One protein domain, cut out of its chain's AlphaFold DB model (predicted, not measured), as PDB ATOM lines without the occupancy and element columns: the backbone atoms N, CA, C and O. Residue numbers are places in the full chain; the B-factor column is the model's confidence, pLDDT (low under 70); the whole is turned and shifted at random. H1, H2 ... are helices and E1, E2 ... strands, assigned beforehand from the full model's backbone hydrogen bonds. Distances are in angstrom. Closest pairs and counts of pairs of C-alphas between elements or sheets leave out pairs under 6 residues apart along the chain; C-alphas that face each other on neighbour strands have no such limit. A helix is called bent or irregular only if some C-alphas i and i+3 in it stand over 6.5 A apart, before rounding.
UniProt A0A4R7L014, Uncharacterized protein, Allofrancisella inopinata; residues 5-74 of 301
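Overview. This is residues 5 to 74 of the 301 residues of an uncharacterized protein of Allofrancisella inopinata (UniProt A0A4R7L014). A small antiparallel sheet, E1 - E2 - E3, has long helix H3 slanting over one face, two layers; H2 runs beside edge strand E3 on that face. The 70 printed residues are of mixed class, in the order E1, H1, E2, E3, H2, H3; compact, radius of gyration of the C-alphas 11.8 A, spans 27 by 25 by 23 A.

Arrangement. From E1, residues 5 to 8, look to antiparallel E2, residues 19 to 24: N 7 and O 21 are 2.9 A apart. E2 and E3, residues 32 to 37, form a hairpin; N 22 and O 34 are 2.9 A apart. H1, residues 14 to 18, only grazes the sheet. H2, residues 40 to 50, is irregular, C-alphas 41 and 44 being 7.6 A apart; it touches E3, closest C-alphas Gly 34 and Leu 49, 5.7 A. H3, residues 55 to 73, is over E2 at a height over the sheet of 8.8 A. O i to N i+4 pairs are within hydrogen-bond range throughout H3, in 0 of 1 in H1 and 1 of 7 in H2; O i to N i+3, 2 of 2 and 6 of 8.

Along the chain. Find C-alpha 5, E1's first, at (53.933, 90.156, 42.544); H3 runs 26.4 A to C-alpha 73 at (41.162, 73.330, 37.632).

Size, cuts and confidence. The printed part has no cut and no long link; pLDDT is under 70 at residues 10 to 18, 26 to 30, 38 to 43 and 66 to 74.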
ATOM      1  N   HIS A   5      54.296  90.926  41.359       86.19
ATOM      2  CA  HIS A   5      53.933  90.156  42.544       86.19
ATOM      3  C   HIS A   5      52.437  90.279  42.808       86.19
ATOM      4  O   HIS A   5      51.901  91.382  42.928       86.19
ATOM      5  N   PHE A   6      51.768  89.135  42.939       85.19
ATOM      6  CA  PHE A   6      50.320  89.044  43.108       85.19
ATOM      7  C   PHE A   6      49.992  88.682  44.555       85.19
ATOM      8  O   PHE A   6      50.269  87.571  45.007       85.19
ATOM      9  N   LYS A   7      49.386  89.605  45.303       83.19
ATOM     10  CA  LYS A   7      48.981  89.361  46.694       83.19
ATOM     11  C   LYS A   7      47.469  89.310  46.812       83.19
ATOM     12  O   LYS A   7      46.759  90.153  46.270       83.19
ATOM     13  N   ARG A   8      46.958  88.350  47.580       76.50
ATOM     14  CA  ARG A   8      45.541  88.315  47.955       76.50
ATOM     15  C   ARG A   8      45.175  89.578  48.743       76.50
ATOM     16  O   ARG A   8      45.888  89.956  49.674       76.50
ATOM     17  N   LEU A   9      44.057  90.205  48.386       72.88
ATOM     18  CA  LEU A   9      43.497  91.313  49.158       72.88
ATOM     19  C   LEU A   9      43.006  90.770  50.511       72.88
ATOM     20  O   LEU A   9      42.233  89.813  50.563       72.88
ATOM     21  N   SER A  10      43.501  91.313  51.625       50.41
ATOM     22  CA  SER A  10      43.164  90.795  52.952       50.41
ATOM     23  C   SER A  10      41.821  91.336  53.466       50.41
ATOM     24  O   SER A  10      41.735  92.505  53.823       50.41
ATOM     25  N   LYS A  11      40.873  90.398  53.619       47.09
ATOM     26  CA  LYS A  11      39.670  90.343  54.484       47.09
ATOM     27  C   LYS A  11      38.360  91.059  54.072       47.09
ATOM     28  O   LYS A  11      38.315  92.264  53.877       47.09
ATOM     29  N   ARG A  12      37.295  90.237  54.191       39.22
ATOM     30  CA  ARG A  12      35.876  90.480  54.557       39.22
ATOM     31  C   ARG A  12      34.764  90.496  53.507       39.22
ATOM     32  O   ARG A  12      33.619  90.595  53.917       39.22
ATOM     33  N   ALA A  13      35.035  90.275  52.227       37.44
ATOM     34  CA  ALA A  13      33.939  90.014  51.295       37.44
ATOM     35  C   ALA A  13      34.332  89.019  50.200       37.44
ATOM     36  O   ALA A  13      35.473  89.040  49.719       37.44
ATOM     37  N   ALA A  14      33.398  88.134  49.841       40.47
ATOM     38  CA  ALA A  14      33.604  87.033  48.902       40.47
ATOM     39  C   ALA A  14      34.118  87.512  47.531       40.47
ATOM     40  O   ALA A  14      34.971  86.847  46.931       40.47
ATOM     41  N   HIS A  15      33.729  88.715  47.084       44.22
ATOM     42  CA  HIS A  15      34.207  89.313  45.829       44.22
ATOM     43  C   HIS A  15      35.711  89.625  45.824       44.22
ATOM     44  O   HIS A  15      36.363  89.505  44.790       44.22
ATOM     45  N   TYR A  16      36.322  89.909  46.981       45.31
ATOM     46  CA  TYR A  16      37.769  90.162  47.071       45.31
ATOM     47  C   TYR A  16      38.624  88.886  47.063       45.31
ATOM     48  O   TYR A  16      39.848  88.966  46.927       45.31
ATOM     49  N   SER A  17      38.014  87.695  47.165       56.44
ATOM     50  CA  SER A  17      38.733  86.419  47.006       56.44
ATOM     51  C   SER A  17      39.266  86.226  45.577       56.44
ATOM     52  O   SER A  17      40.332  85.630  45.381       56.44
ATOM     53  N   ARG A  18      38.570  86.808  44.590       67.00
ATOM     54  CA  ARG A  18      38.848  86.705  43.147       67.00
ATOM     55  C   ARG A  18      39.614  87.910  42.600       67.00
ATOM     56  O   ARG A  18      39.578  88.173  41.404       67.00
ATOM     57  N   ALA A  19      40.332  88.616  43.466       77.19
ATOM     58  CA  ALA A  19      41.167  89.742  43.091       77.19
ATOM     59  C   ALA A  19      42.574  89.626  43.697       77.19
ATOM     60  O   ALA A  19      42.775  89.032  44.767       77.19
ATOM     61  N   ARG A  20      43.576  90.174  43.008       82.12
ATOM     62  CA  ARG A  20      44.962  90.269  43.486       82.12
ATOM     63  C   ARG A  20      45.427  91.707  43.417       82.12
ATOM     64  O   ARG A  20      45.294  92.347  42.384       82.12
ATOM     65  N   ALA A  21      46.019  92.198  44.495       86.75
ATOM     66  CA  ALA A  21      46.850  93.386  44.408       86.75
ATOM     67  C   ALA A  21      48.116  93.037  43.619       86.75
ATOM     68  O   ALA A  21      48.787  92.049  43.930       86.75
ATOM     69  N   VAL A  22      48.413  93.842  42.603       87.12
ATOM     70  CA  VAL A  22      49.571  93.681  41.722       87.12
ATOM     71  C   VAL A  22      50.633  94.693  42.117       87.12
ATOM     72  O   VAL A  22      50.394  95.899  42.057       87.12
ATOM     73  N   TYR A  23      51.806  94.210  42.506       87.44
ATOM     74  CA  TYR A  23      52.957  95.025  42.896       87.44
ATOM     75  C   TYR A  23      54.100  94.838  41.906       87.44
ATOM     76  O   TYR A  23      54.230  93.774  41.301       87.44
ATOM     77  N   LEU A  24      54.938  95.861  41.760       84.75
ATOM     78  CA  LEU A  24      56.151  95.794  40.952       84.75
ATOM     79  C   LEU A  24      57.376  95.594  41.858       84.75
ATOM     80  O   LEU A  24      57.706  96.490  42.634       84.75
ATOM     81  N   GLY A  25      58.067  94.457  41.725       70.19
ATOM     82  CA  GLY A  25      59.299  94.148  42.467       70.19
ATOM     83  C   GLY A  25      59.122  93.275  43.723       70.19
ATOM     84  O   GLY A  25      58.029  93.121  44.258       70.19
ATOM     85  N   ALA A  26      60.238  92.698  44.191       58.78
ATOM     86  CA  ALA A  26      60.306  91.556  45.120       58.78
ATOM     87  C   ALA A  26      59.720  91.766  46.526       58.78
ATOM     88  O   ALA A  26      59.448  90.797  47.238       58.78
ATOM     89  N   THR A  27      59.520  93.011  46.952       56.16
ATOM     90  CA  THR A  27      59.014  93.342  48.286       56.16
ATOM     91  C   THR A  27      57.620  93.948  48.197       56.16
ATOM     92  O   THR A  27      57.433  95.010  47.611       56.16
ATOM     93  N   ILE A  28      56.661  93.301  48.866       57.34
ATOM     94  CA  ILE A  28      55.219  93.621  48.945       57.34
ATOM     95  C   ILE A  28      54.913  95.086  49.347       57.34
ATOM     96  O   ILE A  28      53.784  95.554  49.214       57.34
ATOM     97  N   THR A  29      55.900  95.826  49.846       57.75
ATOM     98  CA  THR A  29      55.784  97.212  50.314       57.75
ATOM     99  C   THR A  29      56.171  98.277  49.287       57.75
ATOM    100  O   THR A  29      56.067  99.459  49.609       57.75
ATOM    101  N   GLN A  30      56.565  97.926  48.057       60.88
ATOM    102  CA  GLN A  30      56.868  98.924  47.025       60.88
ATOM    103  C   GLN A  30      55.974  98.772  45.781       60.88
ATOM    104  O   GLN A  30      55.837  97.701  45.205       60.88
ATOM    105  N   ASN A  31      55.374  99.899  45.377       77.62
ATOM    106  CA  ASN A  31      54.780 100.157  44.058       77.62
ATOM    107  C   ASN A  31      53.567  99.279  43.660       77.62
ATOM    108  O   ASN A  31      53.634  98.488  42.717       77.62
ATOM    109  N   LEU A  32      52.433  99.461  44.353       83.75
ATOM    110  CA  LEU A  32      51.129  98.926  43.931       83.75
ATOM    111  C   LEU A  32      50.742  99.498  42.555       83.75
ATOM    112  O   LEU A  32      50.625 100.713  42.395       83.75
ATOM    113  N   LYS A  33      50.506  98.624  41.576       86.75
ATOM    114  CA  LYS A  33      50.056  98.977  40.219       86.75
ATOM    115  C   LYS A  33      48.542  98.971  40.068       86.75
ATOM    116  O   LYS A  33      48.006  99.716  39.251       86.75
ATOM    117  N   GLY A  34      47.858  98.176  40.881       87.56
ATOM    118  CA  GLY A  34      46.404  98.126  40.917       87.56
ATOM    119  C   GLY A  34      45.897  96.756  41.330       87.56
ATOM    120  O   GLY A  34      46.605  95.984  41.982       87.56
ATOM    121  N   THR A  35      44.664  96.471  40.936       88.25
ATOM    122  CA  THR A  35      43.965  95.232  41.264       88.25
ATOM    123  C   THR A  35      43.717  94.438  39.992       88.25
ATOM    124  O   THR A  35      43.153  94.963  39.039       88.25
ATOM    125  N   LEU A  36      44.133  93.176  39.994       87.00
ATOM    126  CA  LEU A  36      43.831  92.201  38.956       87.00
ATOM    127  C   LEU A  36      42.610  91.390  39.383       87.00
ATOM    128  O   LEU A  36      42.669  90.660  40.376       87.00
ATOM    129  N   TYR A  37      41.521  91.515  38.638       81.81
ATOM    130  CA  TYR A  37      40.300  90.737  38.801       81.81
ATOM    131  C   TYR A  37      40.410  89.446  37.993       81.81
ATOM    132  O   TYR A  37      40.690  89.452  36.796       81.81
ATOM    133  N   LEU A  38      40.201  88.322  38.666       68.75
ATOM    134  CA  LEU A  38      40.369  86.979  38.110       68.75
ATOM    135  C   LEU A  38      39.037  86.390  37.613       68.75
ATOM    136  O   LEU A  38      39.024  85.331  36.995       68.75
ATOM    137  N   ASN A  39      37.913  87.059  37.903       64.25
ATOM    138  CA  ASN A  39      36.573  86.663  37.478       64.25
ATOM    139  C   ASN A  39      36.278  87.153  36.050       64.25
ATOM    140  O   ASN A  39      36.519  88.318  35.740       64.25
ATOM    141  N   TYR A  40      35.693  86.293  35.213       58.75
ATOM    142  CA  TYR A  40      35.316  86.624  33.836       58.75
ATOM    143  C   TYR A  40      34.350  87.820  33.768       58.75
ATOM    144  O   TYR A  40      34.567  88.740  32.985       58.75
ATOM    145  N   ASN A  41      33.367  87.878  34.673       53.72
ATOM    146  CA  ASN A  41      32.363  88.953  34.720       53.72
ATOM    147  C   ASN A  41      32.952  90.319  35.115       53.72
ATOM    148  O   ASN A  41      32.311  91.353  34.959       53.72
ATOM    149  N   GLU A  42      34.182  90.334  35.631       66.81
ATOM    150  CA  GLU A  42      34.910  91.546  36.005       66.81
ATOM    151  C   GLU A  42      36.162  91.750  35.144       66.81
ATOM    152  O   GLU A  42      36.972  92.627  35.439       66.81
ATOM    153  N   ALA A  43      36.323  90.978  34.062       68.44
ATOM    154  CA  ALA A  43      37.496  91.055  33.198       68.44
ATOM    155  C   ALA A  43      37.672  92.449  32.577       68.44
ATOM    156  O   ALA A  43      38.803  92.905  32.421       68.44
ATOM    157  N   SER A  44      36.571  93.157  32.304       76.94
ATOM    158  CA  SER A  44      36.581  94.550  31.833       76.94
ATOM    159  C   SER A  44      37.222  95.515  32.837       76.94
ATOM    160  O   SER A  44      37.864  96.484  32.442       76.94
ATOM    161  N   LYS A  45      37.152  95.225  34.145       79.62
ATOM    162  CA  LYS A  45      37.797  96.042  35.188       79.62
ATOM    163  C   LYS A  45      39.328  95.945  35.156       79.62
ATOM    164  O   LYS A  45      39.997  96.765  35.781       79.62
ATOM    165  N   ASN A  46      39.897  94.979  34.428       83.94
ATOM    166  CA  ASN A  46      41.348  94.846  34.272       83.94
ATOM    167  C   ASN A  46      41.947  95.836  33.268       83.94
ATOM    168  O   ASN A  46      43.162  96.032  33.289       83.94
ATOM    169  N   GLU A  47      41.141  96.478  32.416       87.19
ATOM    170  CA  GLU A  47      41.645  97.442  31.426       87.19
ATOM    171  C   GLU A  47      42.415  98.589  32.089       87.19
ATOM    172  O   GLU A  47      43.493  98.972  31.633       87.19
ATOM    173  N   GLU A  48      41.925  99.081  33.228       87.00
ATOM    174  CA  GLU A  48      42.580 100.158  33.974       87.00
ATOM    175  C   GLU A  48      43.964  99.746  34.505       87.00
ATOM    176  O   GLU A  48      44.886 100.564  34.558       87.00
ATOM    177  N   LEU A  49      44.127  98.475  34.881       89.44
ATOM    178  CA  LEU A  49      45.416  97.918  35.275       89.44
ATOM    179  C   LEU A  49      46.317  97.730  34.048       89.44
ATOM    180  O   LEU A  49      47.473  98.146  34.086       89.44
ATOM    181  N   TYR A  50      45.809  97.147  32.959       91.25
ATOM    182  CA  TYR A  50      46.599  96.884  31.753       91.25
ATOM    183  C   TYR A  50      47.148  98.161  31.117       91.25
ATOM    184  O   TYR A  50      48.313  98.180  30.724       91.25
ATOM    185  N   ASN A  51      46.387  99.256  31.143       92.25
ATOM    186  CA  ASN A  51      46.840 100.566  30.671       92.25
ATOM    187  C   ASN A  51      48.047 101.125  31.456       92.25
ATOM    188  O   ASN A  51      48.746 102.007  30.961       92.25
ATOM    189  N   LYS A  52      48.309 100.625  32.672       89.44
ATOM    190  CA  LYS A  52      49.431 101.040  33.538       89.44
ATOM    191  C   LYS A  52      50.644 100.102  33.442       89.44
ATOM    192  O   LYS A  52      51.656 100.360  34.098       89.44
ATOM    193  N   LEU A  53      50.540  99.016  32.674       88.19
ATOM    194  CA  LEU A  53      51.539  97.951  32.567       88.19
ATOM    195  C   LEU A  53      52.163  97.911  31.169       88.19
ATOM    196  O   LEU A  53      51.508  98.202  30.168       88.19
ATOM    197  N   THR A  54      53.425  97.495  31.087       91.06
ATOM    198  CA  THR A  54      54.060  97.184  29.797       91.06
ATOM    199  C   THR A  54      53.461  95.913  29.188       91.06
ATOM    200  O   THR A  54      52.918  95.075  29.906       91.06
ATOM    201  N   ASN A  55      53.627  95.698  27.878       89.50
ATOM    202  CA  ASN A  55      53.149  94.475  27.216       89.50
ATOM    203  C   ASN A  55      53.656  93.191  27.899       89.50
ATOM    204  O   ASN A  55      52.892  92.253  28.084       89.50
ATOM    205  N   SER A  56      54.920  93.159  28.342       89.06
ATOM    206  CA  SER A  56      55.474  92.000  29.057       89.06
ATOM    207  C   SER A  56      54.782  91.752  30.403       89.06
ATOM    208  O   SER A  56      54.517  90.613  30.762       89.06
ATOM    209  N   GLN A  57      54.441  92.817  31.130       88.31
ATOM    210  CA  GLN A  57      53.723  92.741  32.404       88.31
ATOM    211  C   GLN A  57      52.247  92.365  32.213       88.31
ATOM    212  O   GLN A  57      51.674  91.658  33.039       88.31
ATOM    213  N   GLN A  58      51.626  92.801  31.116       88.44
ATOM    214  CA  GLN A  58      50.282  92.356  30.747       88.44
ATOM    215  C   GLN A  58      50.262  90.852  30.448       88.44
ATOM    216  O   GLN A  58      49.356  90.159  30.906       88.44
ATOM    217  N   GLU A  59      51.267  90.332  29.738       86.62
ATOM    218  CA  GLU A  59      51.403  88.889  29.507       86.62
ATOM    219  C   GLU A  59      51.664  88.114  30.809       86.62
ATOM    220  O   GLU A  59      51.060  87.062  31.006       86.62
ATOM    221  N   GLU A  60      52.447  88.652  31.754       86.44
ATOM    222  CA  GLU A  60      52.578  88.071  33.103       86.44
ATOM    223  C   GLU A  60      51.224  88.000  33.834       86.44
ATOM    224  O   GLU A  60      50.893  86.966  34.409       86.44
ATOM    225  N   CYS A  61      50.397  89.051  33.773       83.19
ATOM    226  CA  CYS A  61      49.043  89.030  34.340       83.19
ATOM    227  C   CYS A  61      48.135  87.991  33.663       83.19
ATOM    228  O   CYS A  61      47.388  87.292  34.347       83.19
ATOM    229  N   LYS A  62      48.188  87.868  32.331       81.81
ATOM    230  CA  LYS A  62      47.410  86.862  31.587       81.81
ATOM    231  C   LYS A  62      47.878  85.441  31.902       81.81
ATOM    232  O   LYS A  62      47.031  84.567  32.086       81.81
ATOM    233  N   SER A  63      49.192  85.218  32.013       80.94
ATOM    234  CA  SER A  63      49.763  83.935  32.447       80.94
ATOM    235  C   SER A  63      49.320  83.611  33.862       80.94
ATOM    236  O   SER A  63      48.811  82.525  34.090       80.94
ATOM    237  N   PHE A  64      49.369  84.580  34.779       81.19
ATOM    238  CA  PHE A  64      48.884  84.403  36.144       81.19
ATOM    239  C   PHE A  64      47.385  84.076  36.191       81.19
ATOM    240  O   PHE A  64      46.987  83.192  36.937       81.19
ATOM    241  N   ILE A  65      46.530  84.737  35.399       70.81
ATOM    242  CA  ILE A  65      45.097  84.388  35.307       70.81
ATOM    243  C   ILE A  65      44.928  82.956  34.790       70.81
ATOM    244  O   ILE A  65      44.103  82.206  35.310       70.81
ATOM    245  N   LYS A  66      45.690  82.578  33.761       66.50
ATOM    246  CA  LYS A  66      45.646  81.238  33.173       66.50
ATOM    247  C   LYS A  66      46.106  80.181  34.177       66.50
ATOM    248  O   LYS A  66      45.381  79.213  34.360       66.50
ATOM    249  N   GLU A  67      47.237  80.395  34.840       64.62
ATOM    250  CA  GLU A  67      47.803  79.538  35.884       64.62
ATOM    251  C   GLU A  67      46.873  79.463  37.088       64.62
ATOM    252  O   GLU A  67      46.512  78.371  37.482       64.62
ATOM    253  N   TYR A  68      46.359  80.580  37.599       60.25
ATOM    254  CA  TYR A  68      45.380  80.592  38.689       60.25
ATOM    255  C   TYR A  68      44.101  79.822  38.334       60.25
ATOM    256  O   TYR A  68      43.570  79.067  39.147       60.25
ATOM    257  N   ASN A  69      43.593  79.982  37.109       50.38
ATOM    258  CA  ASN A  69      42.440  79.222  36.633       50.38
ATOM    259  C   ASN A  69      42.783  77.749  36.364       50.38
ATOM    260  O   ASN A  69      41.894  76.906  36.450       50.38
ATOM    261  N   GLN A  70      44.040  77.423  36.052       46.78
ATOM    262  CA  GLN A  70      44.537  76.053  35.919       46.78
ATOM    263  C   GLN A  70      44.756  75.395  37.287       46.78
ATOM    264  O   GLN A  70      44.282  74.290  37.469       46.78
ATOM    265  N   GLU A  71      45.347  76.076  38.267       42.69
ATOM    266  CA  GLU A  71      45.464  75.674  39.679       42.69
ATOM    267  C   GLU A  71      44.097  75.465  40.325       42.69
ATOM    268  O   GLU A  71      43.902  74.562  41.130       42.69
ATOM    269  N   ARG A  72      43.095  76.244  39.915       39.06
ATOM    270  CA  ARG A  72      41.711  76.014  40.334       39.06
ATOM    271  C   ARG A  72      41.011  74.896  39.552       39.06
ATOM    272  O   ARG A  72      40.062  74.312  40.058       39.06
ATOM    273  N   ARG A  73      41.479  74.585  38.339       31.28
ATOM    274  CA  ARG A  73      41.162  73.330  37.632       31.28
ATOM    275  C   ARG A  73      41.969  72.141  38.188       31.28
ATOM    276  O   ARG A  73      41.612  71.012  37.886       31.28
ATOM    277  N   LEU A  74      42.988  72.384  39.022       26.62
ATOM    278  CA  LEU A  74      43.820  71.403  39.726       26.62
ATOM    279  C   LEU A  74      43.250  71.048  41.117       26.62
ATOM    280  O   LEU A  74      44.001  70.782  42.052       26.62
TER     281      LEU A  74